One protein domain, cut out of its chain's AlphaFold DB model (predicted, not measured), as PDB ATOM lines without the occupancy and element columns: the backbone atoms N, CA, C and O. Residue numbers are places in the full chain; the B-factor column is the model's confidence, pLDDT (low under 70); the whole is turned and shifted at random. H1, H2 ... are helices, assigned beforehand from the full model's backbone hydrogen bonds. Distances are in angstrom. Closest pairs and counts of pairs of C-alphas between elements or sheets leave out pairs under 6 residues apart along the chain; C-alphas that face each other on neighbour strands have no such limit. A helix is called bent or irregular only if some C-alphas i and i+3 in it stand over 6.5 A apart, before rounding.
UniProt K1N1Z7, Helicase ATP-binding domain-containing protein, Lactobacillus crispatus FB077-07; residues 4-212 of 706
ATOM      1  N   ASN A   4     164.879 177.475 142.406       73.38
ATOM      2  CA  ASN A   4     163.689 176.672 142.683       73.38
ATOM      3  C   ASN A   4     162.744 177.395 143.651       73.38
ATOM      4  O   ASN A   4     161.535 177.328 143.472       73.38
ATOM      5  N   GLU A   5     163.288 178.113 144.636       75.56
ATOM      6  CA  GLU A   5     162.528 178.941 145.582       75.56
ATOM      7  C   GLU A   5     161.822 180.100 144.870       75.56
ATOM      8  O   GLU A   5     160.642 180.326 145.112       75.56
ATOM      9  N   ILE A   6     162.505 180.789 143.947       75.56
ATOM     10  CA  ILE A   6     161.912 181.888 143.162       75.56
ATOM     11  C   ILE A   6     160.785 181.367 142.259       75.56
ATOM     12  O   ILE A   6     159.706 181.955 142.232       75.56
ATOM     13  N   ASN A   7     161.001 180.239 141.575       77.25
ATOM     14  CA  ASN A   7     159.986 179.629 140.711       77.25
ATOM     15  C   ASN A   7     158.767 179.135 141.508       77.25
ATOM     16  O   ASN A   7     157.632 179.275 141.057       77.25
ATOM     17  N   GLN A   8     158.985 178.572 142.700       82.69
ATOM     18  CA  GLN A   8     157.895 178.137 143.573       82.69
ATOM     19  C   GLN A   8     157.096 179.336 144.106       82.69
ATOM     20  O   GLN A   8     155.871 179.323 144.032       82.69
ATOM     21  N   LEU A   9     157.775 180.402 144.547       83.25
ATOM     22  CA  LEU A   9     157.130 181.625 145.029       83.25
ATOM     23  C   LEU A   9     156.328 182.335 143.927       83.25
ATOM     24  O   LEU A   9     155.210 182.778 144.173       83.25
ATOM     25  N   ALA A  10     156.871 182.406 142.705       82.19
ATOM     26  CA  ALA A  10     156.175 182.951 141.539       82.19
ATOM     27  C   ALA A  10     154.884 182.174 141.253       82.19
ATOM     28  O   ALA A  10     153.813 182.766 141.111       82.19
ATOM     29  N   LYS A  11     154.969 180.839 141.259       85.12
ATOM     30  CA  LYS A  11     153.822 179.953 141.056       85.12
ATOM     31  C   LYS A  11     152.774 180.090 142.161       85.12
ATOM     32  O   LYS A  11     151.583 180.128 141.855       85.12
ATOM     33  N   ASP A  12     153.184 180.170 143.424       87.50
ATOM     34  CA  ASP A  12     152.263 180.276 144.560       87.50
ATOM     35  C   ASP A  12     151.574 181.646 144.613       87.50
ATOM     36  O   ASP A  12     150.354 181.703 144.784       87.50
ATOM     37  N   LEU A  13     152.308 182.736 144.356       87.69
ATOM     38  CA  LEU A  13     151.738 184.080 144.223       87.69
ATOM     39  C   LEU A  13     150.755 184.155 143.046       87.69
ATOM     40  O   LEU A  13     149.644 184.666 143.207       87.69
ATOM     41  N   PHE A  14     151.139 183.622 141.880       88.00
ATOM     42  CA  PHE A  14     150.281 183.573 140.697       88.00
ATOM     43  C   PHE A  14     148.994 182.790 140.982       88.00
ATOM     44  O   PHE A  14     147.896 183.303 140.767       88.00
ATOM     45  N   ASN A  15     149.103 181.586 141.550       88.94
ATOM     46  CA  ASN A  15     147.947 180.760 141.900       88.94
ATOM     47  C   ASN A  15     147.032 181.446 142.924       88.94
ATOM     48  O   ASN A  15     145.814 181.420 142.757       88.94
ATOM     49  N   ALA A  16     147.594 182.074 143.963       90.00
ATOM     50  CA  ALA A  16     146.824 182.799 144.969       90.00
ATOM     51  C   ALA A  16     146.079 183.997 144.358       90.00
ATOM     52  O   ALA A  16     144.897 184.202 144.640       90.00
ATOM     53  N   LYS A  17     146.727 184.753 143.462       89.38
ATOM     54  CA  LYS A  17     146.125 185.904 142.776       89.38
ATOM     55  C   LYS A  17     145.035 185.495 141.787       89.38
ATOM     56  O   LYS A  17     143.972 186.118 141.771       89.38
ATOM     57  N   VAL A  18     145.273 184.448 140.994       90.38
ATOM     58  CA  VAL A  18     144.277 183.865 140.080       90.38
ATOM     59  C   VAL A  18     143.081 183.352 140.875       90.38
ATOM     60  O   VAL A  18     141.946 183.717 140.580       90.38
ATOM     61  N   TYR A  19     143.316 182.580 141.938       91.75
ATOM     62  CA  TYR A  19     142.244 182.080 142.795       91.75
ATOM     63  C   TYR A  19     141.428 183.220 143.417       91.75
ATOM     64  O   TYR A  19     140.199 183.189 143.369       91.75
ATOM     65  N   LEU A  20     142.084 184.253 143.955       92.25
ATOM     66  CA  LEU A  20     141.404 185.399 144.555       92.25
ATOM     67  C   LEU A  20     140.521 186.143 143.541       92.25
ATOM     68  O   LEU A  20     139.348 186.392 143.820       92.25
ATOM     69  N   ASN A  21     141.076 186.486 142.375       89.19
ATOM     70  CA  ASN A  21     140.424 187.358 141.395       89.19
ATOM     71  C   ASN A  21     139.416 186.638 140.498       89.19
ATOM     72  O   ASN A  21     138.411 187.238 140.125       89.19
ATOM     73  N   GLU A  22     139.674 185.382 140.133       90.19
ATOM     74  CA  GLU A  22     138.824 184.632 139.202       90.19
ATOM     75  C   GLU A  22     137.823 183.718 139.914       90.19
ATOM     76  O   GLU A  22     136.803 183.365 139.324       90.19
ATOM     77  N   GLN A  23     138.074 183.345 141.176       91.62
ATOM     78  CA  GLN A  23     137.218 182.411 141.912       91.62
ATOM     79  C   GLN A  23     136.659 183.016 143.200       91.62
ATOM     80  O   GLN A  23     135.451 183.217 143.292       91.62
ATOM     81  N   LEU A  24     137.499 183.318 144.194       91.44
ATOM     82  CA  LEU A  24     137.041 183.661 145.543       91.44
ATOM     83  C   LEU A  24     136.199 184.942 145.570       91.44
ATOM     84  O   LEU A  24     135.047 184.899 145.994       91.44
ATOM     85  N   LEU A  25     136.740 186.069 145.094       90.44
ATOM     86  CA  LEU A  25     136.053 187.360 145.148       90.44
ATOM     87  C   LEU A  25     134.791 187.400 144.259       90.44
ATOM     88  O   LEU A  25     133.752 187.856 144.748       90.44
ATOM     89  N   PRO A  26     134.799 186.897 143.003       92.31
ATOM     90  CA  PRO A  26     133.579 186.800 142.200       92.31
ATOM     91  C   PRO A  26     132.508 185.898 142.824       92.31
ATOM     92  O   PRO A  26     131.342 186.294 142.870       92.31
ATOM     93  N   ASN A  27     132.883 184.720 143.342       92.38
ATOM     94  CA  ASN A  27     131.934 183.801 143.977       92.38
ATOM     95  C   ASN A  27     131.360 184.386 145.269       92.38
ATOM     96  O   ASN A  27     130.161 184.254 145.515       92.38
ATOM     97  N   LEU A  28     132.181 185.074 146.064       91.62
ATOM     98  CA  LEU A  28     131.745 185.766 147.271       91.62
ATOM     99  C   LEU A  28     130.725 186.861 146.942       91.62
ATOM    100  O   LEU A  28     129.624 186.852 147.490       91.62
ATOM    101  N   LYS A  29     131.033 187.748 145.984       90.56
ATOM    102  CA  LYS A  29     130.114 188.814 145.540       90.56
ATOM    103  C   LYS A  29     128.813 188.258 144.966       90.56
ATOM    104  O   LYS A  29     127.738 188.785 145.254       90.56
ATOM    105  N   LEU A  30     128.890 187.185 144.175       91.19
ATOM    106  CA  LEU A  30     127.711 186.501 143.644       91.19
ATOM    107  C   LEU A  30     126.856 185.904 144.768       91.19
ATOM    108  O   LEU A  30     125.638 186.073 144.755       91.19
ATOM    109  N   THR A  31     127.490 185.257 145.747       91.44
ATOM    110  CA  THR A  31     126.812 184.655 146.902       91.44
ATOM    111  C   THR A  31     126.122 185.726 147.741       91.44
ATOM    112  O   THR A  31     124.937 185.589 148.032       91.44
ATOM    113  N   ILE A  32     126.812 186.825 148.069       90.12
ATOM    114  CA  ILE A  32     126.230 187.966 148.793       90.12
ATOM    115  C   ILE A  32     124.993 188.475 148.052       90.12
ATOM    116  O   ILE A  32     123.917 188.551 148.641       90.12
ATOM    117  N   LYS A  33     125.107 188.737 146.745       90.56
ATOM    118  CA  LYS A  33     123.985 189.217 145.931       90.56
ATOM    119  C   LYS A  33     122.794 188.253 145.953       90.56
ATOM    120  O   LYS A  33     121.677 188.679 146.227       90.56
ATOM    121  N   GLN A  34     123.029 186.961 145.711       91.25
ATOM    122  CA  GLN A  34     121.977 185.938 145.734       91.25
ATOM    123  C   GLN A  34     121.276 185.882 147.096       91.25
ATOM    124  O   GLN A  34     120.049 185.887 147.164       91.25
ATOM    125  N   ARG A  35     122.045 185.897 148.189       89.81
ATOM    126  CA  ARG A  35     121.507 185.868 149.554       89.81
ATOM    127  C   ARG A  35     120.714 187.122 149.903       89.81
ATOM    128  O   ARG A  35     119.688 187.025 150.575       89.81
ATOM    129  N   VAL A  36     121.168 188.288 149.455       89.88
ATOM    130  CA  VAL A  36     120.460 189.558 149.637       89.88
ATOM    131  C   VAL A  36     119.137 189.557 148.864       89.88
ATOM    132  O   VAL A  36     118.107 189.917 149.437       89.88
ATOM    133  N   ASP A  37     119.130 189.082 147.616       89.50
ATOM    134  CA  ASP A  37     117.914 188.950 146.801       89.50
ATOM    135  C   ASP A  37     116.913 187.960 147.436       89.50
ATOM    136  O   ASP A  37     115.725 188.271 147.576       89.50
ATOM    137  N   GLU A  38     117.387 186.800 147.912       90.25
ATOM    138  CA  GLU A  38     116.589 185.815 148.662       90.25
ATOM    139  C   GLU A  38     116.009 186.398 149.960       90.25
ATOM    140  O   GLU A  38     114.868 186.108 150.339       90.25
ATOM    141  N   TYR A  39     116.793 187.206 150.677       89.62
ATOM    142  CA  TYR A  39     116.336 187.880 151.887       89.62
ATOM    143  C   TYR A  39     115.232 188.886 151.558       89.62
ATOM    144  O   TYR A  39     114.159 188.835 152.163       89.62
ATOM    145  N   LYS A  40     115.462 189.754 150.564       90.12
ATOM    146  CA  LYS A  40     114.490 190.758 150.121       90.12
ATOM    147  C   LYS A  40     113.169 190.119 149.706       90.12
ATOM    148  O   LYS A  40     112.116 190.620 150.092       90.12
ATOM    149  N   GLN A  41     113.219 189.016 148.959       91.38
ATOM    150  CA  GLN A  41     112.025 188.288 148.535       91.38
ATOM    151  C   GLN A  41     111.200 187.794 149.729       91.38
ATOM    152  O   GLN A  41     110.004 188.076 149.806       91.38
ATOM    153  N   ARG A  42     111.834 187.114 150.690       90.00
ATOM    154  CA  ARG A  42     111.145 186.579 151.878       90.00
ATOM    155  C   ARG A  42     110.573 187.676 152.772       90.00
ATOM    156  O   ARG A  42     109.473 187.528 153.300       90.00
ATOM    157  N   ASP A  43     111.315 188.761 152.967       89.00
ATOM    158  CA  ASP A  43     110.868 189.871 153.808       89.00
ATOM    159  C   ASP A  43     109.717 190.648 153.147       89.00
ATOM    160  O   ASP A  43     108.716 190.961 153.794       89.00
ATOM    161  N   TYR A  44     109.780 190.831 151.824       91.44
ATOM    162  CA  TYR A  44     108.681 191.403 151.047       91.44
ATOM    163  C   TYR A  44     107.399 190.566 151.131       91.44
ATOM    164  O   TYR A  44     106.311 191.124 151.246       91.44
ATOM    165  N   GLU A  45     107.498 189.235 151.091       91.31
ATOM    166  CA  GLU A  45     106.334 188.353 151.235       91.31
ATOM    167  C   GLU A  45     105.647 188.523 152.597       91.31
ATOM    168  O   GLU A  45     104.417 188.540 152.663       91.31
ATOM    169  N   ARG A  46     106.419 188.729 153.674       89.31
ATOM    170  CA  ARG A  46     105.875 189.051 155.006       89.31
ATOM    171  C   ARG A  46     105.201 190.416 155.018       89.31
ATOM    172  O   ARG A  46     104.067 190.530 155.469       89.31
ATOM    173  N   TYR A  47     105.868 191.428 154.468       90.56
ATOM    174  CA  TYR A  47     105.293 192.762 154.303       90.56
ATOM    175  C   TYR A  47     103.973 192.728 153.519       90.56
ATOM    176  O   TYR A  47     102.999 193.363 153.914       90.56
ATOM    177  N   GLN A  48     103.916 191.960 152.430       90.94
ATOM    178  CA  GLN A  48     102.712 191.821 151.619       90.94
ATOM    179  C   GLN A  48     101.591 191.104 152.388       90.94
ATOM    180  O   GLN A  48     100.434 191.498 152.263       90.94
ATOM    181  N   ALA A  49     101.918 190.081 153.181       90.69
ATOM    182  CA  ALA A  49     100.952 189.369 154.018       90.69
ATOM    183  C   ALA A  49     100.370 190.245 155.143       90.69
ATOM    184  O   ALA A  49      99.223 190.043 155.542       90.69
ATOM    185  N   ASP A  50     101.132 191.232 155.619       90.69
ATOM    186  CA  ASP A  50     100.701 192.192 156.641       90.69
ATOM    187  C   ASP A  50      99.698 193.238 156.121       90.69
ATOM    188  O   ASP A  50      99.043 193.915 156.923       90.69
ATOM    189  N   ILE A  51      99.566 193.393 154.800       93.50
ATOM    190  CA  ILE A  51      98.581 194.284 154.184       93.50
ATOM    191  C   ILE A  51      97.225 193.561 154.113       93.50
ATOM    192  O   ILE A  51      97.131 192.495 153.500       93.50
ATOM    193  N   PRO A  52      96.132 194.140 154.648       94.94
ATOM    194  CA  PRO A  52      94.803 193.557 154.494       94.94
ATOM    195  C   PRO A  52      94.424 193.384 153.017       94.94
ATOM    196  O   PRO A  52      94.457 194.348 152.251       94.94
ATOM    197  N   ALA A  53      94.009 192.174 152.627       92.50
ATOM    198  CA  ALA A  53      93.701 191.836 151.233       92.50
ATOM    199  C   ALA A  53      92.645 192.764 150.605       92.50
ATOM    200  O   ALA A  53      92.776 193.173 149.454       92.50
ATOM    201  N   GLU A  54      91.628 193.142 151.381       93.31
ATOM    202  CA  GLU A  54      90.585 194.072 150.940       93.31
ATOM    203  C   GLU A  54      91.152 195.475 150.669       93.31
ATOM    204  O   GLU A  54      90.884 196.059 149.622       93.31
ATOM    205  N   LEU A  55      92.012 195.990 151.555       93.62
ATOM    206  CA  LEU A  55      92.653 197.294 151.372       93.62
ATOM    207  C   LEU A  55      93.609 197.291 150.171       93.62
ATOM    208  O   LEU A  55      93.672 198.278 149.438       93.62
ATOM    209  N   TYR A  56      94.332 196.190 149.953       91.69
ATOM    210  CA  TYR A  56      95.177 196.015 148.774       91.69
ATOM    211  C   TYR A  56      94.359 196.118 147.484       91.69
ATOM    212  O   TYR A  56      94.729 196.873 146.585       91.69
ATOM    213  N   GLN A  57      93.223 195.415 147.422       90.06
ATOM    214  CA  GLN A  57      92.346 195.429 146.255       90.06
ATOM    215  C   GLN A  57      91.739 196.815 146.012       90.06
ATOM    216  O   GLN A  57      91.818 197.320 144.898       90.06
ATOM    217  N   ILE A  58      91.231 197.476 147.057       89.50
ATOM    218  CA  ILE A  58      90.702 198.846 146.964       89.50
ATOM    219  C   ILE A  58      91.774 199.812 146.444       89.50
ATOM    220  O   ILE A  58      91.514 200.636 145.566       89.50
ATOM    221  N   THR A  59      93.000 199.697 146.962       87.00
ATOM    222  CA  THR A  59      94.106 200.566 146.545       87.00
ATOM    223  C   THR A  59      94.449 200.345 145.073       87.00
ATOM    224  O   THR A  59      94.681 201.321 144.359       87.00
ATOM    225  N   LEU A  60      94.446 199.088 144.612       86.38
ATOM    226  CA  LEU A  60      94.653 198.725 143.210       86.38
ATOM    227  C   LEU A  60      93.556 199.314 142.310       86.38
ATOM    228  O   LEU A  60      93.876 199.976 141.325       86.38
ATOM    229  N   ASP A  61      92.287 199.132 142.675       84.31
ATOM    230  CA  ASP A  61      91.138 199.622 141.901       84.31
ATOM    231  C   ASP A  61      91.123 201.160 141.812       84.31
ATOM    232  O   ASP A  61      90.748 201.736 140.789       84.31
ATOM    233  N   GLY A  62      91.605 201.843 142.855       80.00
ATOM    234  CA  GLY A  62      91.737 203.300 142.897       80.00
ATOM    235  C   GLY A  62      92.882 203.882 142.056       80.00
ATOM    236  O   GLY A  62      93.027 205.106 142.009       80.00
ATOM    237  N   ILE A  63      93.706 203.058 141.391       81.56
ATOM    238  CA  ILE A  63      94.772 203.511 140.481       81.56
ATOM    239  C   ILE A  63      94.537 202.913 139.079       81.56
ATOM    240  O   ILE A  63      95.130 201.892 138.731       81.56
ATOM    241  N   PRO A  64      93.734 203.576 138.218       66.56
ATOM    242  CA  PRO A  64      93.253 203.005 136.952       66.56
ATOM    243  C   PRO A  64      94.351 202.623 135.949       66.56
ATOM    244  O   PRO A  64      94.111 201.879 135.002       66.56
ATOM    245  N   THR A  65      95.555 203.172 136.115       68.31
ATOM    246  CA  THR A  65      96.691 203.001 135.201       68.31
ATOM    247  C   THR A  65      97.590 201.812 135.544       68.31
ATOM    248  O   THR A  65      98.569 201.576 134.833       68.31
ATOM    249  N   LEU A  66      97.300 201.057 136.612       68.06
ATOM    250  CA  LEU A  66      98.144 199.955 137.078       68.06
ATOM    251  C   LEU A  66      97.405 198.617 137.027       68.06
ATOM    252  O   LEU A  66      96.356 198.448 137.635       68.06
ATOM    253  N   SER A  67      97.994 197.625 136.354       78.50
ATOM    254  CA  SER A  67      97.589 196.231 136.552       78.50
ATOM    255  C   SER A  67      98.147 195.703 137.875       78.50
ATOM    256  O   SER A  67      99.168 196.196 138.367       78.50
ATOM    257  N   ASN A  68      97.531 194.650 138.423       78.62
ATOM    258  CA  ASN A  68      98.004 193.991 139.647       78.62
ATOM    259  C   ASN A  68      99.497 193.615 139.560       78.62
ATOM    260  O   ASN A  68     100.274 193.844 140.485       78.62
ATOM    261  N   HIS A  69      99.925 193.120 138.392       80.56
ATOM    262  CA  HIS A  69     101.328 192.810 138.131       80.56
ATOM    263  C   HIS A  69     102.219 194.052 138.268       80.56
ATOM    264  O   HIS A  69     103.226 194.006 138.967       80.56
ATOM    265  N   VAL A  70     101.853 195.178 137.646       80.75
ATOM    266  CA  VAL A  70     102.657 196.412 137.705       80.75
ATOM    267  C   VAL A  70     102.711 196.970 139.130       80.75
ATOM    268  O   VAL A  70     103.769 197.433 139.556       80.75
ATOM    269  N   LEU A  71     101.612 196.896 139.887       80.62
ATOM    270  CA  LEU A  71     101.578 197.340 141.282       80.62
ATOM    271  C   LEU A  71     102.502 196.485 142.159       80.62
ATOM    272  O   LEU A  71     103.341 197.034 142.874       80.62
ATOM    273  N   LYS A  72     102.424 195.153 142.043       83.56
ATOM    274  CA  LYS A  72     103.313 194.227 142.758       83.56
ATOM    275  C   LYS A  72     104.781 194.460 142.396       83.56
ATOM    276  O   LYS A  72     105.617 194.566 143.290       83.56
ATOM    277  N   THR A  73     105.095 194.625 141.108       85.94
ATOM    278  CA  THR A  73     106.455 194.945 140.652       85.94
ATOM    279  C   THR A  73     106.956 196.261 141.246       85.94
ATOM    280  O   THR A  73     108.069 196.302 141.763       85.94
ATOM    281  N   ARG A  74     106.144 197.327 141.235       85.56
ATOM    282  CA  ARG A  74     106.534 198.628 141.804       85.56
ATOM    283  C   ARG A  74     106.737 198.568 143.311       85.56
ATOM    284  O   ARG A  74     107.691 199.169 143.800       85.56
ATOM    285  N   LEU A  75     105.872 197.861 144.039       88.44
ATOM    286  CA  LEU A  75     106.046 197.665 145.476       88.44
ATOM    287  C   LEU A  75     107.346 196.914 145.759       88.44
ATOM    288  O   LEU A  75     108.144 197.399 146.547       88.44
ATOM    289  N   PHE A  76     107.605 195.799 145.071       89.62
ATOM    290  CA  PHE A  76     108.833 195.025 145.266       89.62
ATOM    291  C   PHE A  76     110.104 195.814 144.913       89.62
ATOM    292  O   PHE A  76     111.090 195.788 145.651       89.62
ATOM    293  N   GLN A  77     110.091 196.561 143.804       86.44
ATOM    294  CA  GLN A  77     111.229 197.384 143.382       86.44
ATOM    295  C   GLN A  77     111.579 198.456 144.420       86.44
ATOM    296  O   GLN A  77     112.753 198.617 144.737       86.44
ATOM    297  N   ASN A  78     110.571 199.128 144.984       86.06
ATOM    298  CA  ASN A  78     110.763 200.178 145.989       86.06
ATOM    299  C   ASN A  78     110.823 199.648 147.431       86.06
ATOM    300  O   ASN A  78     111.021 200.429 148.358       86.06
ATOM    301  N   TYR A  79     110.635 198.344 147.639       88.50
ATOM    302  CA  TYR A  79     110.676 197.752 148.966       88.50
ATOM    303  C   TYR A  79     112.110 197.659 149.481       88.50
ATOM    304  O   TYR A  79     113.010 197.153 148.801       88.50
ATOM    305  N   ILE A  80     112.284 198.117 150.717       87.94
ATOM    306  CA  ILE A  80     113.542 198.093 151.455       87.94
ATOM    307  C   ILE A  80     113.396 197.021 152.536       87.94
ATOM    308  O   ILE A  80     112.548 197.195 153.422       87.94
ATOM    309  N   PRO A  81     114.173 195.927 152.460       88.31
ATOM    310  CA  PRO A  81     114.083 194.852 153.435       88.31
ATOM    311  C   PRO A  81     114.612 195.291 154.796       88.31
ATOM    312  O   PRO A  81     115.555 196.082 154.894       88.31
ATOM    313  N   LEU A  82     114.013 194.742 155.841       87.38
ATOM    314  CA  LEU A  82     114.396 194.913 157.229       87.38
ATOM    315  C   LEU A  82     115.325 193.763 157.635       87.38
ATOM    316  O   LEU A  82     114.890 192.647 157.917       87.38
ATOM    317  N   PHE A  83     116.627 194.028 157.689       82.81
ATOM    318  CA  PHE A  83     117.631 193.037 158.087       82.81
ATOM    319  C   PHE A  83     117.660 192.804 159.603       82.81
ATOM    320  O   PHE A  83     118.133 191.770 160.076       82.81
ATOM    321  N   TYR A  84     117.164 193.757 160.390       74.00
ATOM    322  CA  TYR A  84     117.247 193.732 161.845       74.00
ATOM    323  C   TYR A  84     115.875 193.977 162.493       74.00
ATOM    324  O   TYR A  84     115.145 194.852 162.059       74.00
ATOM    325  N   ASN A  85     115.559 193.264 163.584       63.50
ATOM    326  CA  ASN A  85     114.300 193.351 164.356       63.50
ATOM    327  C   ASN A  85     113.035 192.697 163.759       63.50
ATOM    328  O   ASN A  85     111.931 193.182 163.982       63.50
ATOM    329  N   ALA A  86     113.133 191.493 163.190       55.16
ATOM    330  CA  ALA A  86     111.972 190.595 163.061       55.16
ATOM    331  C   ALA A  86     111.543 189.989 164.431       55.16
ATOM    332  O   ALA A  86     111.456 188.773 164.587       55.16
ATOM    333  N   GLY A  87     111.349 190.826 165.462       51.59
ATOM    334  CA  GLY A  87     110.751 190.433 166.749       51.59
ATOM    335  C   GLY A  87     111.641 189.717 167.784       51.59
ATOM    336  O   GLY A  87     111.101 189.064 168.676       51.59
ATOM    337  N   GLY A  88     112.979 189.819 167.728       52.34
ATOM    338  CA  GLY A  88     113.880 189.079 168.636       52.34
ATOM    339  C   GLY A  88     115.013 189.896 169.278       52.34
ATOM    340  O   GLY A  88     115.498 190.864 168.706       52.34
ATOM    341  N   LYS A  89     115.486 189.453 170.461       55.53
ATOM    342  CA  LYS A  89     116.624 190.042 171.212       55.53
ATOM    343  C   LYS A  89     118.003 189.829 170.553       55.53
ATOM    344  O   LYS A  89     118.992 190.366 171.043       55.53
ATOM    345  N   SER A  90     118.097 189.028 169.487       64.75
ATOM    346  CA  SER A  90     119.356 188.668 168.815       64.75
ATOM    347  C   SER A  90     119.267 188.850 167.303       64.75
ATOM    348  O   SER A  90     118.191 188.645 166.743       64.75
ATOM    349  N   ILE A  91     120.405 189.117 166.654       70.31
ATOM    350  CA  ILE A  91     120.541 189.159 165.188       70.31
ATOM    351  C   ILE A  91     119.979 187.856 164.581       70.31
ATOM    352  O   ILE A  91     120.359 186.774 165.059       70.31
ATOM    353  N   PRO A  92     119.073 187.927 163.581       76.94
ATOM    354  CA  PRO A  92     118.639 186.753 162.823       76.94
ATOM    355  C   PRO A  92     119.841 186.014 162.228       76.94
ATOM    356  O   PRO A  92     120.850 186.636 161.892       76.94
ATOM    357  N   LYS A  93     119.756 184.685 162.111       79.12
ATOM    358  CA  LYS A  93     120.886 183.872 161.630       79.12
ATOM    359  C   LYS A  93     121.285 184.284 160.210       79.12
ATOM    360  O   LYS A  93     122.463 184.412 159.915       79.12
ATOM    361  N   GLU A  94     120.286 184.553 159.384       81.44
ATOM    362  CA  GLU A  94     120.399 184.962 157.989       81.44
ATOM    363  C   GLU A  94     121.090 186.325 157.853       81.44
ATOM    364  O   GLU A  94     121.943 186.515 156.995       81.44
ATOM    365  N   THR A  95     120.773 187.267 158.742       83.44
ATOM    366  CA  THR A  95     121.434 188.579 158.780       83.44
ATOM    367  C   THR A  95     122.883 188.459 159.246       83.44
ATOM    368  O   THR A  95     123.757 189.146 158.727       83.44
ATOM    369  N   ALA A  96     123.154 187.582 160.218       81.44
ATOM    370  CA  ALA A  96     124.515 187.325 160.680       81.44
ATOM    371  C   ALA A  96     125.382 186.679 159.583       81.44
ATOM    372  O   ALA A  96     126.542 187.055 159.448       81.44
ATOM    373  N   GLU A  97     124.816 185.766 158.785       84.62
ATOM    374  CA  GLU A  97     125.462 185.184 157.596       84.62
ATOM    375  C   GLU A  97     125.817 186.266 156.570       84.62
ATOM    376  O   GLU A  97     126.955 186.339 156.118       84.62
ATOM    377  N   LEU A  98     124.874 187.155 156.249       87.81
ATOM    378  CA  LEU A  98     125.116 188.255 155.312       87.81
ATOM    379  C   LEU A  98     126.213 189.206 155.796       87.81
ATOM    380  O   LEU A  98     127.099 189.558 155.025       87.81
ATOM    381  N   PHE A  99     126.194 189.592 157.075       85.75
ATOM    382  CA  PHE A  99     127.250 190.436 157.638       85.75
ATOM    383  C   PHE A  99     128.612 189.740 157.643       85.75
ATOM    384  O   PHE A  99     129.626 190.405 157.462       85.75
ATOM    385  N   TRP A 100     128.644 188.420 157.838       85.31
ATOM    386  CA  TRP A 100     129.872 187.634 157.773       85.31
ATOM    387  C   TRP A 100     130.487 187.649 156.372       85.31
ATOM    388  O   TRP A 100     131.655 187.995 156.215       85.31
ATOM    389  N   LEU A 101     129.684 187.344 155.353       89.06
ATOM    390  CA  LEU A 101     130.132 187.352 153.961       89.06
ATOM    391  C   LEU A 101     130.592 188.750 153.523       89.06
ATOM    392  O   LEU A 101     131.648 188.892 152.907       89.06
ATOM    393  N   GLU A 102     129.840 189.785 153.900       88.38
ATOM    394  CA  GLU A 102     130.196 191.176 153.613       88.38
ATOM    395  C   GLU A 102     131.505 191.581 154.307       88.38
ATOM    396  O   GLU A 102     132.353 192.246 153.716       88.38
ATOM    397  N   GLN A 103     131.728 191.122 155.543       87.31
ATOM    398  CA  GLN A 103     132.979 191.356 156.258       87.31
ATOM    399  C   GLN A 103     134.182 190.752 155.519       87.31
ATOM    400  O   GLN A 103     135.201 191.431 155.399       87.31
ATOM    401  N   ILE A 104     134.075 189.519 155.011       88.88
ATOM    402  CA  ILE A 104     135.143 188.885 154.214       88.88
ATOM    403  C   ILE A 104     135.400 189.703 152.942       88.88
ATOM    404  O   ILE A 104     136.550 190.004 152.625       88.88
ATOM    405  N   SER A 105     134.339 190.125 152.246       89.94
ATOM    406  CA  SER A 105     134.456 190.908 151.007       89.94
ATOM    407  C   SER A 105     135.213 192.212 151.247       89.94
ATOM    408  O   SER A 105     136.166 192.527 150.536       89.94
ATOM    409  N   LEU A 106     134.857 192.934 152.309       86.75
ATOM    410  CA  LEU A 106     135.486 194.204 152.666       86.75
ATOM    411  C   LEU A 106     136.928 194.034 153.168       86.75
ATOM    412  O   LEU A 106     137.756 194.918 152.948       86.75
ATOM    413  N   GLN A 107     137.254 192.915 153.823       89.12
ATOM    414  CA  GLN A 107     138.636 192.586 154.187       89.12
ATOM    415  C   GLN A 107     139.506 192.370 152.945       89.12
ATOM    416  O   GLN A 107     140.592 192.947 152.875       89.12
ATOM    417  N   ILE A 108     139.011 191.608 151.962       91.31
ATOM    418  CA  ILE A 108     139.693 191.389 150.679       91.31
ATOM    419  C   ILE A 108     139.892 192.720 149.950       91.31
ATOM    420  O   ILE A 108     141.005 193.039 149.537       91.31
ATOM    421  N   GLU A 109     138.832 193.520 149.810       89.69
ATOM    422  CA  GLU A 109     138.892 194.800 149.097       89.69
ATOM    423  C   GLU A 109     139.862 195.779 149.757       89.69
ATOM    424  O   GLU A 109     140.684 196.378 149.070       89.69
ATOM    425  N   LYS A 110     139.836 195.886 151.090       90.38
ATOM    426  CA  LYS A 110     140.777 196.729 151.834       90.38
ATOM    427  C   LYS A 110     142.225 196.266 151.663       90.38
ATOM    428  O   LYS A 110     143.120 197.098 151.543       90.38
ATOM    429  N   TYR A 111     142.460 194.955 151.666       93.06
ATOM    430  CA  TYR A 111     143.796 194.404 151.464       93.06
ATOM    431  C   TYR A 111     144.312 194.698 150.049       93.06
ATOM    432  O   TYR A 111     145.454 195.122 149.879       93.06
ATOM    433  N   LEU A 112     143.460 194.529 149.034       90.62
ATOM    434  CA  LEU A 112     143.789 194.840 147.643       90.62
ATOM    435  C   LEU A 112     144.005 196.340 147.409       90.62
ATOM    436  O   LEU A 112     144.898 196.699 146.648       90.62
ATOM    437  N   ASP A 113     143.247 197.210 148.075       91.62
ATOM    438  CA  ASP A 113     143.456 198.662 148.023       91.62
ATOM    439  C   ASP A 113     144.813 199.056 148.633       91.62
ATOM    440  O   ASP A 113     145.556 199.861 148.072       91.62
ATOM    441  N   GLN A 114     145.184 198.420 149.748       93.31
ATOM    442  CA  GLN A 114     146.427 198.711 150.458       93.31
ATOM    443  C   GLN A 114     147.678 198.143 149.763       93.31
ATOM    444  O   GLN A 114     148.702 198.823 149.712       93.31
ATOM    445  N   TYR A 115     147.612 196.917 149.232       92.81
ATOM    446  CA  TYR A 115     148.788 196.165 148.765       92.81
ATOM    447  C   TYR A 115     148.730 195.737 147.289       92.81
ATOM    448  O   TYR A 115     149.722 195.255 146.744       92.81
ATOM    449  N   GLY A 116     147.605 195.918 146.590       89.50
ATOM    450  CA  GLY A 116     147.385 195.357 145.247       89.50
ATOM    451  C   GLY A 116     148.349 195.862 144.169       89.50
ATOM    452  O   GLY A 116     148.743 195.095 143.282       89.50
ATOM    453  N   ASN A 117     148.780 197.125 144.258       89.88
ATOM    454  CA  ASN A 117     149.785 197.688 143.350       89.88
ATOM    455  C   ASN A 117     151.160 197.044 143.574       89.88
ATOM    456  O   ASN A 117     151.773 196.584 142.613       89.88
ATOM    457  N   GLN A 118     151.588 196.929 144.836       90.00
ATOM    458  CA  GLN A 118     152.855 196.291 145.211       90.00
ATOM    459  C   GLN A 118     152.872 194.816 144.794       90.00
ATOM    460  O   GLN A 118     153.818 194.364 144.159       90.00
ATOM    461  N   LEU A 119     151.783 194.082 145.040       89.38
ATOM    462  CA  LEU A 119     151.641 192.685 144.615       89.38
ATOM    463  C   LEU A 119     151.699 192.519 143.090       89.38
ATOM    464  O   LEU A 119     152.233 191.534 142.588       89.38
ATOM    465  N   SER A 120     151.165 193.479 142.332       87.94
ATOM    466  CA  SER A 120     151.221 193.457 140.865       87.94
ATOM    467  C   SER A 120     152.605 193.810 140.317       87.94
ATOM    468  O   SER A 120     152.981 193.316 139.255       87.94
ATOM    469  N   GLU A 121     153.370 194.655 141.011       88.19
ATOM    470  CA  GLU A 121     154.777 194.910 140.687       88.19
ATOM    471  C   GLU A 121     155.646 193.686 140.995       88.19
ATOM    472  O   GLU A 121     156.423 193.271 140.138       88.19
ATOM    473  N   LEU A 122     155.451 193.050 142.153       87.38
ATOM    474  CA  LEU A 122     156.173 191.837 142.550       87.38
ATOM    475  C   LEU A 122     155.899 190.664 141.604       87.38
ATOM    476  O   LEU A 122     156.837 189.987 141.197       87.38
ATOM    477  N   GLU A 123     154.651 190.462 141.178       85.50
ATOM    478  CA  GLU A 123     154.304 189.445 140.176       85.50
ATOM    479  C   GLU A 123     155.012 189.696 138.835       85.50
ATOM    480  O   GLU A 123     155.568 188.772 138.244       85.50
ATOM    481  N   LYS A 124     155.048 190.949 138.354       85.38
ATOM    482  CA  LYS A 124     155.772 191.296 137.119       85.38
ATOM    483  C   LYS A 124     157.261 190.983 137.241       85.38
ATOM    484  O   LYS A 124     157.841 190.446 136.300       85.38
ATOM    485  N   VAL A 125     157.863 191.324 138.379       84.94
ATOM    486  CA  VAL A 125     159.286 191.090 138.661       84.94
ATOM    487  C   VAL A 125     159.578 189.587 138.750       84.94
ATOM    488  O   VAL A 125     160.538 189.121 138.142       84.94
ATOM    489  N   LEU A 126     158.726 188.814 139.431       82.62
ATOM    490  CA  LEU A 126     158.833 187.355 139.536       82.62
ATOM    491  C   LEU A 126     158.706 186.667 138.167       82.62
ATOM    492  O   LEU A 126     159.564 185.861 137.816       82.62
ATOM    493  N   ASN A 127     157.727 187.056 137.344       78.88
ATOM    494  CA  ASN A 127     157.547 186.514 135.990       78.88
ATOM    495  C   ASN A 127     158.724 186.862 135.055       78.88
ATOM    496  O   ASN A 127     159.122 186.060 134.209       78.88
ATOM    497  N   GLN A 128     159.318 188.053 135.205       76.44
ATOM    498  CA  GLN A 128     160.530 188.435 134.470       76.44
ATOM    499  C   GLN A 128     161.740 187.576 134.857       76.44
ATOM    500  O   GLN A 128     162.589 187.312 134.007       76.44
ATOM    501  N   LEU A 129     161.838 187.149 136.117       72.75
ATOM    502  CA  LEU A 129     162.900 186.257 136.587       72.75
ATOM    503  C   LEU A 129     162.655 184.791 136.194       72.75
ATOM    504  O   LEU A 129     163.623 184.084 135.944       72.75
ATOM    505  N   GLU A 130     161.398 184.351 136.078       66.38
ATOM    506  CA  GLU A 130     161.038 183.012 135.577       66.38
ATOM    507  C   GLU A 130     161.346 182.857 134.074       66.38
ATOM    508  O   GLU A 130     161.915 181.852 133.649       66.38
ATOM    509  N   HIS A 131     161.016 183.863 133.252       58.62
ATOM    510  CA  HIS A 131     161.320 183.854 131.811       58.62
ATOM    511  C   HIS A 131     162.810 184.017 131.496       58.62
ATOM    512  O   HIS A 131     163.282 183.540 130.462       58.62
ATOM    513  N   ASN A 132     163.555 184.671 132.384       57.53
ATOM    514  CA  ASN A 132     165.007 184.727 132.332       57.53
ATOM    515  C   ASN A 132     165.572 183.538 133.111       57.53
ATOM    516  O   ASN A 132     166.120 183.716 134.193       57.53
ATOM    517  N   ASP A 133     165.409 182.337 132.560       54.56
ATOM    518  CA  ASP A 133     165.894 181.071 133.109       54.56
ATOM    519  C   ASP A 133     167.278 181.242 133.782       54.56
ATOM    520  O   ASP A 133     168.318 181.425 133.139       54.56
ATOM    521  N   LEU A 134     167.285 181.269 135.124       53.91
ATOM    522  CA  LEU A 134     168.454 181.603 135.956       53.91
ATOM    523  C   LEU A 134     169.644 180.662 135.686       53.91
ATOM    524  O   LEU A 134     170.797 181.028 135.930       53.91
ATOM    525  N   GLY A 135     169.373 179.475 135.127       53.56
ATOM    526  CA  GLY A 135     170.376 178.522 134.660       53.56
ATOM    527  C   GLY A 135     171.081 178.924 133.358       53.56
ATOM    528  O   GLY A 135     172.269 178.631 133.201       53.56
ATOM    529  N   THR A 136     170.419 179.634 132.439       51.28
ATOM    530  CA  THR A 136     171.035 180.076 131.176       51.28
ATOM    531  C   THR A 136     171.843 181.361 131.334       51.28
ATOM    532  O   THR A 136     172.881 181.500 130.679       51.28
ATOM    533  N   LEU A 137     171.452 182.281 132.228       49.81
ATOM    534  CA  LEU A 137     172.098 183.599 132.295       49.81
ATOM    535  C   LEU A 137     173.256 183.763 133.301       49.81
ATOM    536  O   LEU A 137     173.962 184.776 133.291       49.81
ATOM    537  N   ILE A 138     173.613 182.687 134.013       50.19
ATOM    538  CA  ILE A 138     174.937 182.580 134.656       50.19
ATOM    539  C   ILE A 138     176.059 182.368 133.623       50.19
ATOM    540  O   ILE A 138     177.178 182.821 133.874       50.19
ATOM    541  N   ASN A 139     175.791 181.781 132.445       53.44
ATOM    542  CA  ASN A 139     176.882 181.242 131.626       53.44
ATOM    543  C   ASN A 139     177.235 181.920 130.290       53.44
ATOM    544  O   ASN A 139     178.379 181.734 129.884       53.44
ATOM    545  N   ILE A 140     176.401 182.687 129.568       50.97
ATOM    546  CA  ILE A 140     176.797 183.096 128.188       50.97
ATOM    547  C   ILE A 140     176.321 184.519 127.794       50.97
ATOM    548  O   ILE A 140     175.378 184.683 127.050       50.97
ATOM    549  N   PHE A 141     177.035 185.577 128.204       52.72
ATOM    550  CA  PHE A 141     176.865 186.981 127.740       52.72
ATOM    551  C   PHE A 141     175.586 187.735 128.158       52.72
ATOM    552  O   PHE A 141     174.636 187.882 127.395       52.72
ATOM    553  N   GLN A 142     175.641 188.394 129.318       55.06
ATOM    554  CA  GLN A 142     174.741 189.507 129.626       55.06
ATOM    555  C   GLN A 142     175.520 190.791 129.911       55.06
ATOM    556  O   GLN A 142     176.569 190.757 130.562       55.06
ATOM    557  N   SER A 143     175.017 191.925 129.408       60.84
ATOM    558  CA  SER A 143     175.588 193.247 129.673       60.84
ATOM    559  C   SER A 143     175.625 193.512 131.187       60.84
ATOM    560  O   SER A 143     174.798 193.000 131.946       60.84
ATOM    561  N   ARG A 144     176.588 194.319 131.661       66.50
ATOM    562  CA  ARG A 144     176.723 194.690 133.089       66.50
ATOM    563  C   ARG A 144     175.404 195.206 133.688       66.50
ATOM    564  O   ARG A 144     175.161 195.007 134.874       66.50
ATOM    565  N   GLN A 145     174.578 195.823 132.847       64.94
ATOM    566  CA  GLN A 145     173.266 196.355 133.174       64.94
ATOM    567  C   GLN A 145     172.259 195.255 133.557       64.94
ATOM    568  O   GLN A 145     171.688 195.332 134.637       64.94
ATOM    569  N   VAL A 146     172.130 194.178 132.774       66.75
ATOM    570  CA  VAL A 146     171.156 193.100 133.058       66.75
ATOM    571  C   VAL A 146     171.497 192.346 134.350       66.75
ATOM    572  O   VAL A 146     170.611 191.991 135.127       66.75
ATOM    573  N   LYS A 147     172.791 192.168 134.658       66.12
ATOM    574  CA  LYS A 147     173.226 191.597 135.949       66.12
ATOM    575  C   LYS A 147     172.876 192.495 137.138       66.12
ATOM    576  O   LYS A 147     172.567 191.983 138.213       66.12
ATOM    577  N   GLN A 148     172.957 193.817 136.971       70.44
ATOM    578  CA  GLN A 148     172.562 194.771 138.011       70.44
ATOM    579  C   GLN A 148     171.041 194.788 138.202       70.44
ATOM    580  O   GLN A 148     170.598 194.708 139.343       70.44
ATOM    581  N   GLU A 149     170.270 194.796 137.116       72.62
ATOM    582  CA  GLU A 149     168.799 194.730 137.133       72.62
ATOM    583  C   GLU A 149     168.297 193.422 137.770       72.62
ATOM    584  O   GLU A 149     167.466 193.453 138.670       72.62
ATOM    585  N   THR A 150     168.876 192.269 137.414       71.94
ATOM    586  CA  THR A 150     168.520 190.965 138.017       71.94
ATOM    587  C   THR A 150     168.792 190.947 139.525       71.94
ATOM    588  O   THR A 150     167.976 190.460 140.304       71.94
ATOM    589  N   LYS A 151     169.922 191.519 139.968       74.69
ATOM    590  CA  LYS A 151     170.258 191.619 141.397       74.69
ATOM    591  C   LYS A 151     169.314 192.566 142.147       74.69
ATOM    592  O   LYS A 151     168.964 192.276 143.285       74.69
ATOM    593  N   GLN A 152     168.905 193.671 141.523       78.81
ATOM    594  CA  GLN A 152     167.917 194.600 142.083       78.81
ATOM    595  C   GLN A 152     166.530 193.955 142.194       78.81
ATOM    596  O   GLN A 152     165.880 194.105 143.221       78.81
ATOM    597  N   ASN A 153     166.118 193.182 141.189       81.06
ATOM    598  CA  ASN A 153     164.857 192.442 141.191       81.06
ATOM    599  C   ASN A 153     164.812 191.370 142.291       81.06
ATOM    600  O   ASN A 153     163.809 191.257 142.989       81.06
ATOM    601  N   ILE A 154     165.905 190.620 142.485       77.94
ATOM    602  CA  ILE A 154     166.015 189.647 143.586       77.94
ATOM    603  C   ILE A 154     165.965 190.359 144.944       77.94
ATOM    604  O   ILE A 154     165.230 189.918 145.820       77.94
ATOM    605  N   GLN A 155     166.679 191.481 145.106       80.81
ATOM    606  CA  GLN A 155     166.637 192.267 146.344       80.81
ATOM    607  C   GLN A 155     165.223 192.793 146.636       80.81
ATOM    608  O   GLN A 155     164.771 192.707 147.767       80.81
ATOM    609  N   LEU A 156     164.499 193.275 145.619       84.38
ATOM    610  CA  LEU A 156     163.120 193.750 145.765       84.38
ATOM    611  C   LEU A 156     162.168 192.638 146.234       84.38
ATOM    612  O   LEU A 156     161.276 192.904 147.035       84.38
ATOM    613  N   ILE A 157     162.351 191.405 145.750       83.62
ATOM    614  CA  ILE A 157     161.577 190.243 146.211       83.62
ATOM    615  C   ILE A 157     161.941 189.894 147.654       83.62
ATOM    616  O   ILE A 157     161.040 189.684 148.459       83.62
ATOM    617  N   GLU A 158     163.231 189.861 147.997       83.06
ATOM    618  CA  GLU A 158     163.689 189.566 149.363       83.06
ATOM    619  C   GLU A 158     163.192 190.624 150.367       83.06
ATOM    620  O   GLU A 158     162.725 190.265 151.445       83.06
ATOM    621  N   ASP A 159     163.174 191.903 149.981       87.62
ATOM    622  CA  ASP A 159     162.662 193.011 150.800       87.62
ATOM    623  C   ASP A 159     161.130 192.959 151.004       87.62
ATOM    624  O   ASP A 159     160.609 193.609 151.910       87.62
ATOM    625  N   ASN A 160     160.396 192.202 150.177       89.44
ATOM    626  CA  ASN A 160     158.932 192.068 150.231       89.44
ATOM    627  C   ASN A 160     158.462 190.614 150.418       89.44
ATOM    628  O   ASN A 160     157.288 190.312 150.192       89.44
ATOM    629  N   TYR A 161     159.349 189.704 150.826       86.62
ATOM    630  CA  TYR A 161     159.031 188.283 150.969       86.62
ATOM    631  C   TYR A 161     157.879 188.050 151.959       86.62
ATOM    632  O   TYR A 161     156.913 187.357 151.635       86.62
ATOM    633  N   ASP A 162     157.924 188.730 153.108       89.38
ATOM    634  CA  ASP A 162     156.889 188.660 154.147       89.38
ATOM    635  C   ASP A 162     155.504 189.081 153.622       89.38
ATOM    636  O   ASP A 162     154.488 188.525 154.032       89.38
ATOM    637  N   LEU A 163     155.447 190.038 152.685       90.19
ATOM    638  CA  LEU A 163     154.195 190.482 152.065       90.19
ATOM    639  C   LEU A 163     153.617 189.411 151.126       90.19
ATOM    640  O   LEU A 163     152.400 189.249 151.056       90.19
ATOM    641  N   ILE A 164     154.473 188.682 150.403       86.88
ATOM    642  CA  ILE A 164     154.049 187.599 149.508       86.88
ATOM    643  C   ILE A 164     153.517 186.416 150.325       86.88
ATOM    644  O   ILE A 164     152.442 185.897 150.015       86.88
ATOM    645  N   GLU A 165     154.226 186.016 151.386       90.25
ATOM    646  CA  GLU A 165     153.760 184.960 152.293       90.25
ATOM    647  C   GLU A 165     152.474 185.349 153.030       90.25
ATOM    648  O   GLU A 165     151.557 184.524 153.125       90.25
ATOM    649  N   ASP A 166     152.367 186.593 153.511       93.00
ATOM    650  CA  ASP A 166     151.135 187.098 154.120       93.00
ATOM    651  C   ASP A 166     149.986 187.048 153.111       93.00
ATOM    652  O   ASP A 166     148.960 186.452 153.416       93.00
ATOM    653  N   PHE A 167     150.157 187.549 151.883       93.00
ATOM    654  CA  PHE A 167     149.099 187.508 150.870       93.00
ATOM    655  C   PHE A 167     148.607 186.084 150.582       93.00
ATOM    656  O   PHE A 167     147.399 185.840 150.577       93.00
ATOM    657  N   ILE A 168     149.519 185.126 150.380       91.38
ATOM    658  CA  ILE A 168     149.157 183.718 150.156       91.38
ATOM    659  C   ILE A 168     148.382 183.174 151.366       91.38
ATOM    660  O   ILE A 168     147.335 182.542 151.203       91.38
ATOM    661  N   SER A 169     148.853 183.472 152.579       92.56
ATOM    662  CA  SER A 169     148.205 183.063 153.829       92.56
ATOM    663  C   SER A 169     146.812 183.683 153.991       92.56
ATOM    664  O   SER A 169     145.877 182.983 154.378       92.56
ATOM    665  N   GLN A 170     146.637 184.961 153.643       93.50
ATOM    666  CA  GLN A 170     145.348 185.657 153.679       93.50
ATOM    667  C   GLN A 170     144.355 185.060 152.677       93.50
ATOM    668  O   GLN A 170     143.189 184.864 153.013       93.50
ATOM    669  N   VAL A 171     144.796 184.706 151.465       91.94
ATOM    670  CA  VAL A 171     143.928 184.064 150.462       91.94
ATOM    671  C   VAL A 171     143.420 182.704 150.949       91.94
ATOM    672  O   VAL A 171     142.239 182.393 150.765       91.94
ATOM    673  N   VAL A 172     144.274 181.907 151.601       91.12
ATOM    674  CA  VAL A 172     143.864 180.642 152.239       91.12
ATOM    675  C   VAL A 172     142.907 180.905 153.401       91.12
ATOM    676  O   VAL A 172     141.853 180.278 153.473       91.12
ATOM    677  N   PHE A 173     143.215 181.884 154.251       91.88
ATOM    678  CA  PHE A 173     142.357 182.274 155.365       91.88
ATOM    679  C   PHE A 173     140.951 182.681 154.897       91.88
ATOM    680  O   PHE A 173     139.963 182.125 155.368       91.88
ATOM    681  N   TRP A 174     140.825 183.581 153.918       93.50
ATOM    682  CA  TRP A 174     139.518 184.008 153.403       93.50
ATOM    683  C   TRP A 174     138.751 182.889 152.703       93.50
ATOM    684  O   TRP A 174     137.522 182.861 152.760       93.50
ATOM    685  N   LYS A 175     139.454 181.962 152.044       91.06
ATOM    686  CA  LYS A 175     138.839 180.758 151.480       91.06
ATOM    687  C   LYS A 175     138.190 179.914 152.575       91.06
ATOM    688  O   LYS A 175     137.040 179.504 152.415       91.06
ATOM    689  N   ASP A 176     138.915 179.659 153.655       89.56
ATOM    690  CA  ASP A 176     138.422 178.847 154.764       89.56
ATOM    691  C   ASP A 176     137.268 179.551 155.491       89.56
ATOM    692  O   ASP A 176     136.265 178.917 155.804       89.56
ATOM    693  N   GLU A 177     137.338 180.872 155.665       88.69
ATOM    694  CA  GLU A 177     136.272 181.677 156.279       88.69
ATOM    695  C   GLU A 177     135.004 181.749 155.411       88.69
ATOM    696  O   GLU A 177     133.889 181.774 155.939       88.69
ATOM    697  N   PHE A 178     135.150 181.759 154.080       88.19
ATOM    698  CA  PHE A 178     134.024 181.737 153.140       88.19
ATOM    699  C   PHE A 178     133.279 180.395 153.156       88.19
ATOM    700  O   PHE A 178     132.058 180.365 153.005       88.19
ATOM    701  N   HIS A 179     133.999 179.289 153.356       85.00
ATOM    702  CA  HIS A 179     133.425 177.942 153.428       85.00
ATOM    703  C   HIS A 179     133.146 177.453 154.860       85.00
ATOM    704  O   HIS A 179     132.571 176.377 155.032       85.00
ATOM    705  N   GLY A 180     133.560 178.217 155.869       79.94
ATOM    706  CA  GLY A 180     133.461 177.872 157.281       79.94
ATOM    707  C   GLY A 180     132.087 178.131 157.898       79.94
ATOM    708  O   GLY A 180     131.191 178.732 157.304       79.94
ATOM    709  N   ASP A 181     131.928 177.678 159.142       73.62
ATOM    710  CA  ASP A 181     130.716 177.920 159.922       73.62
ATOM    711  C   ASP A 181     130.621 179.383 160.382       73.62
ATOM    712  O   ASP A 181     131.581 179.967 160.888       73.62
ATOM    713  N   ILE A 182     129.416 179.955 160.292       67.88
ATOM    714  CA  ILE A 182     129.134 181.324 160.746       67.88
ATOM    715  C   ILE A 182     129.454 181.441 162.250       67.88
ATOM    716  O   ILE A 182     128.841 180.729 163.060       67.88
ATOM    717  N   PRO A 183     130.329 182.372 162.676       63.09
ATOM    718  CA  PRO A 183     130.659 182.537 164.086       63.09
ATOM    719  C   PRO A 183     129.421 182.877 164.926       63.09
ATOM    720  O   PRO A 183     128.611 183.737 164.573       63.09
ATOM    721  N   VAL A 184     129.275 182.231 166.086       54.56
ATOM    722  CA  VAL A 184     128.121 182.416 166.980       54.56
ATOM    723  C   VAL A 184     127.989 183.883 167.422       54.56
ATOM    724  O   VAL A 184     128.846 184.391 168.136       54.56
ATOM    725  N   LYS A 185     126.887 184.521 166.987       54.41
ATOM    726  CA  LYS A 185     126.126 185.724 167.429       54.41
ATOM    727  C   LYS A 185     126.795 186.933 168.127       54.41
ATOM    728  O   LYS A 185     126.202 188.008 168.076       54.41
ATOM    729  N   GLU A 186     127.957 186.846 168.768       48.59
ATOM    730  CA  GLU A 186     128.501 187.922 169.619       48.59
ATOM    731  C   GLU A 186     129.570 188.810 168.959       48.59
ATOM    732  O   GLU A 186     129.797 189.926 169.431       48.59
ATOM    733  N   LYS A 187     130.193 188.383 167.849       45.47
ATOM    734  CA  LYS A 187     131.343 189.102 167.259       45.47
ATOM    735  C   LYS A 187     131.003 190.202 166.241       45.47
ATOM    736  O   LYS A 187     131.842 191.065 166.005       45.47
ATOM    737  N   VAL A 188     129.776 190.279 165.717       53.03
ATOM    738  CA  VAL A 188     129.399 191.242 164.650       53.03
ATOM    739  C   VAL A 188     128.970 192.623 165.195       53.03
ATOM    740  O   VAL A 188     128.090 193.295 164.666       53.03
ATOM    741  N   LYS A 189     129.557 193.066 166.315       48.88
ATOM    742  CA  LYS A 189     129.142 194.300 167.019       48.88
ATOM    743  C   LYS A 189     129.850 195.579 166.568       48.88
ATOM    744  O   LYS A 189     129.458 196.659 167.007       48.88
ATOM    745  N   LYS A 190     130.865 195.507 165.701       53.56
ATOM    746  CA  LYS A 190     131.535 196.712 165.192       53.56
ATOM    747  C   LYS A 190     130.876 197.174 163.891       53.56
ATOM    748  O   LYS A 190     131.076 196.580 162.847       53.56
ATOM    749  N   SER A 191     130.105 198.256 164.021       64.75
ATOM    750  CA  SER A 191     129.447 199.040 162.968       64.75
ATOM    751  C   SER A 191     128.322 198.340 162.185       64.75
ATOM    752  O   SER A 191     128.404 198.117 160.984       64.75
ATOM    753  N   LYS A 192     127.200 198.060 162.867       74.06
ATOM    754  CA  LYS A 192     125.931 197.613 162.252       74.06
ATOM    755  C   LYS A 192     125.504 198.470 161.052       74.06
ATOM    756  O   LYS A 192     125.017 197.931 160.069       74.06
ATOM    757  N   GLN A 193     125.669 199.787 161.154       80.38
ATOM    758  CA  GLN A 193     125.330 200.720 160.083       80.38
ATOM    759  C   GLN A 193     126.184 200.475 158.836       80.38
ATOM    760  O   GLN A 193     125.643 200.344 157.750       80.38
ATOM    761  N   PHE A 194     127.492 200.297 159.013       81.56
ATOM    762  CA  PHE A 194     128.425 200.069 157.913       81.56
ATOM    763  C   PHE A 194     128.087 198.818 157.090       81.56
ATOM    764  O   PHE A 194     128.034 198.894 155.867       81.56
ATOM    765  N   TYR A 195     127.789 197.690 157.745       82.88
ATOM    766  CA  TYR A 195     127.390 196.474 157.025       82.88
ATOM    767  C   TYR A 195     126.035 196.619 156.337       82.88
ATOM    768  O   TYR A 195     125.863 196.142 155.221       82.88
ATOM    769  N   LEU A 196     125.067 197.282 156.978       85.69
ATOM    770  CA  LEU A 196     123.772 197.543 156.352       85.69
ATOM    771  C   LEU A 196     123.934 198.397 155.098       85.69
ATOM    772  O   LEU A 196     123.390 198.035 154.061       85.69
ATOM    773  N   ASP A 197     124.703 199.481 155.177       84.88
ATOM    774  CA  ASP A 197     124.944 200.374 154.046       84.88
ATOM    775  C   ASP A 197     125.575 199.605 152.878       84.88
ATOM    776  O   ASP A 197     125.082 199.700 151.756       84.88
ATOM    777  N   ALA A 198     126.575 198.760 153.146       84.31
ATOM    778  CA  ALA A 198     127.195 197.910 152.132       84.31
ATOM    779  C   ALA A 198     126.188 196.941 151.478       84.31
ATOM    780  O   ALA A 198     126.046 196.934 150.253       84.31
ATOM    781  N   LEU A 199     125.389 196.218 152.274       87.12
ATOM    782  CA  LEU A 199     124.334 195.337 151.753       87.12
ATOM    783  C   LEU A 199     123.289 196.105 150.930       87.12
ATOM    784  O   LEU A 199     122.854 195.631 149.881       87.12
ATOM    785  N   TYR A 200     122.886 197.302 151.360       87.38
ATOM    786  CA  TYR A 200     121.954 198.136 150.606       87.38
ATOM    787  C   TYR A 200     122.549 198.576 149.260       87.38
ATOM    788  O   TYR A 200     121.858 198.496 148.240       87.38
ATOM    789  N   GLN A 201     123.834 198.936 149.213       83.81
ATOM    790  CA  GLN A 201     124.524 199.261 147.958       83.81
ATOM    791  C   GLN A 201     124.559 198.068 146.985       83.81
ATOM    792  O   GLN A 201     124.446 198.273 145.775       83.81
ATOM    793  N   THR A 202     124.609 196.819 147.478       80.06
ATOM    794  CA  THR A 202     124.523 195.630 146.600       80.06
ATOM    795  C   THR A 202     123.162 195.470 145.906       80.06
ATOM    796  O   THR A 202     123.094 194.880 144.826       80.06
ATOM    797  N   MET A 203     122.078 196.017 146.478       76.00
ATOM    798  CA  MET A 203     120.716 195.854 145.947       76.00
ATOM    799  C   MET A 203     120.369 196.812 144.813       76.00
ATOM    800  O   MET A 203     119.602 196.449 143.919       76.00
ATOM    801  N   HIS A 204     120.846 198.058 144.861       71.31
ATOM    802  CA  HIS A 204     120.474 199.045 143.851       71.31
ATOM    803  C   HIS A 204     121.540 200.137 143.693       71.31
ATOM    804  O   HIS A 204     121.893 200.777 144.680       71.31
ATOM    805  N   PRO A 205     121.945 200.499 142.460       68.56
ATOM    806  CA  PRO A 205     122.960 201.536 142.202       68.56
ATOM    807  C   PRO A 205     122.556 202.969 142.617       68.56
ATOM    808  O   PRO A 205     123.306 203.919 142.418       68.56
ATOM    809  N   HIS A 206     121.356 203.149 143.176       70.31
ATOM    810  CA  HIS A 206     120.814 204.432 143.646       70.31
ATOM    811  C   HIS A 206     120.153 204.283 145.021       70.31
ATOM    812  O   HIS A 206     119.106 204.888 145.280       70.31
ATOM    813  N   VAL A 207     120.708 203.416 145.872       75.56
ATOM    814  CA  VAL A 207     120.060 203.039 147.127       75.56
ATOM    815  C   VAL A 207     119.847 204.233 148.056       75.56
ATOM    816  O   VAL A 207     118.789 204.316 148.665       75.56
ATOM    817  N   ASP A 208     120.737 205.229 148.048       77.31
ATOM    818  CA  ASP A 208     120.633 206.436 148.884       77.31
ATOM    819  C   ASP A 208     119.294 207.165 148.721       77.31
ATOM    820  O   ASP A 208     118.719 207.676 149.684       77.31
ATOM    821  N   ARG A 209     118.740 207.179 147.497       78.06
ATOM    822  CA  ARG A 209     117.393 207.715 147.281       78.06
ATOM    823  C   ARG A 209     116.367 206.816 147.943       78.06
ATOM    824  O   ARG A 209     115.579 207.319 148.730       78.06
ATOM    825  N   LEU A 210     116.382 205.515 147.674       76.44
ATOM    826  CA  LEU A 210     115.408 204.572 148.231       76.44
ATOM    827  C   LEU A 210     115.382 204.619 149.765       76.44
ATOM    828  O   LEU A 210     114.302 204.768 150.324       76.44
ATOM    829  N   LEU A 211     116.543 204.632 150.429       81.88
ATOM    830  CA  LEU A 211     116.664 204.660 151.897       81.88
ATOM    831  C   LEU A 211     115.987 205.860 152.569       81.88
ATOM    832  O   LEU A 211     115.662 205.781 153.746       81.88
ATOM    833  N   SER A 212     115.737 206.944 151.831       78.94
ATOM    834  CA  SER A 212     115.065 208.148 152.344       78.94
ATOM    835  C   SER A 212     113.550 208.186 152.097       78.94
ATOM    836  O   SER A 212     112.875 209.095 152.581       78.94
TER     837      SER A 212
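This is residues 4 to 212 of the 706 residues of the protein "Helicase ATP-binding domain-containing protein" of Lactobacillus crispatus FB077-07 (UniProt K1N1Z7). This is a long, thin rod of helices: H1 runs nearly straight along much of it, H4a and H7 pack on H1 lengthwise, and H4b crosses H1a and bears H6 near one end. H8 crosses H1b and H4a nearly at right angles, and H2 and H3 make the other end. You will find 209 residues printed, with nine named helices, H1 to H9 in chain order, and no named strand; the class is all helix, the packing mostly crossed. The whole is extended, with a radius of gyration of the C-alphas of 25.8 A and spans of 90 by 41 by 25 A.

Start with H1, residues 4 to 49, by its hydrogen bonds assigned as one helix but bent: C-alphas 22 and 25 are 7.1 A apart, and arms H1a, residues 4 to 22, and H1b, residues 25 to 49, stand at a shallow tilt of 22 degrees. H2, residues 53 to 61, and H3, residues 68 to 78, are close but not clearly touching, their closest C-alphas, of Leu 60 and Asn 68, 6.8 A apart. Next comes the hub, H4, residues 93 to 131, likewise assigned as one helix but bent: C-alphas 114 and 117 are 7.9 A apart, and arms H4a, residues 93 to 114, and H4b, residues 117 to 131, stand at a steep tilt of 65 degrees. H4a touches H1b, closest at C-alphas of Leu 101 and Ile 32, 6.5 A, opposite ways at a shallow tilt of 33 degrees, only just short of steep. H4b touches residues 6 to 14 of H1a, closest at C-alphas of Leu 126 and Ala 10, 5.5 A. H5, residues 134 to 137, touches no helix. H6, residues 144 to 159, touches H4b with residues 150 to 157 alone, closest at C-alphas of Asn 153 and Val 125, 6.3 A. In H7, residues 161 to 179, residues 164 to 171 touch H1a, closest at C-alphas of Ile 168 and Ala 16, 5.8 A, and residues 174 to 178 touch H4a, closest at C-alphas of Trp 174 and Ile 104, 6.6 A. H8, residues 192 to 203, touches H4a, about perpendicular at 86 degrees, closest at C-alphas of Tyr 195 and Phe 99, 6.1 A. H9, residues 207 to 211, is close to H8 but not clearly touching, closest at C-alphas of Val 207 and Gln 201, 5.9 A. Each O i to N i+4 pair is within hydrogen-bond range in H1a, H1b, H2, H3, H4a, H4b, H6, H7 and H9; H8 has 7 of 8, and H5 is too short for one.

Find C-alpha 4 at (163.689, 176.672, 142.683); H1a runs 26.3 A from there, and H1b 36.3 A to C-alpha 49 at (100.952, 189.369, 154.018). H4a measures 31.6 A, H4b 21.4 A, H6 22.7 A and H7 27.7 A. H9 ends at C-alpha 211, (116.664, 204.660, 151.897).

The C-alphas farthest apart, of Glu 54 and Ile 140, are 89.8 A apart, and the printed part has no cut. Look for the long links at residues 79 to 92 and 180 to 191. Confidence is under 70 at residues 64 to 66, 85 to 90, 130 to 147, 182 to 191 and 205.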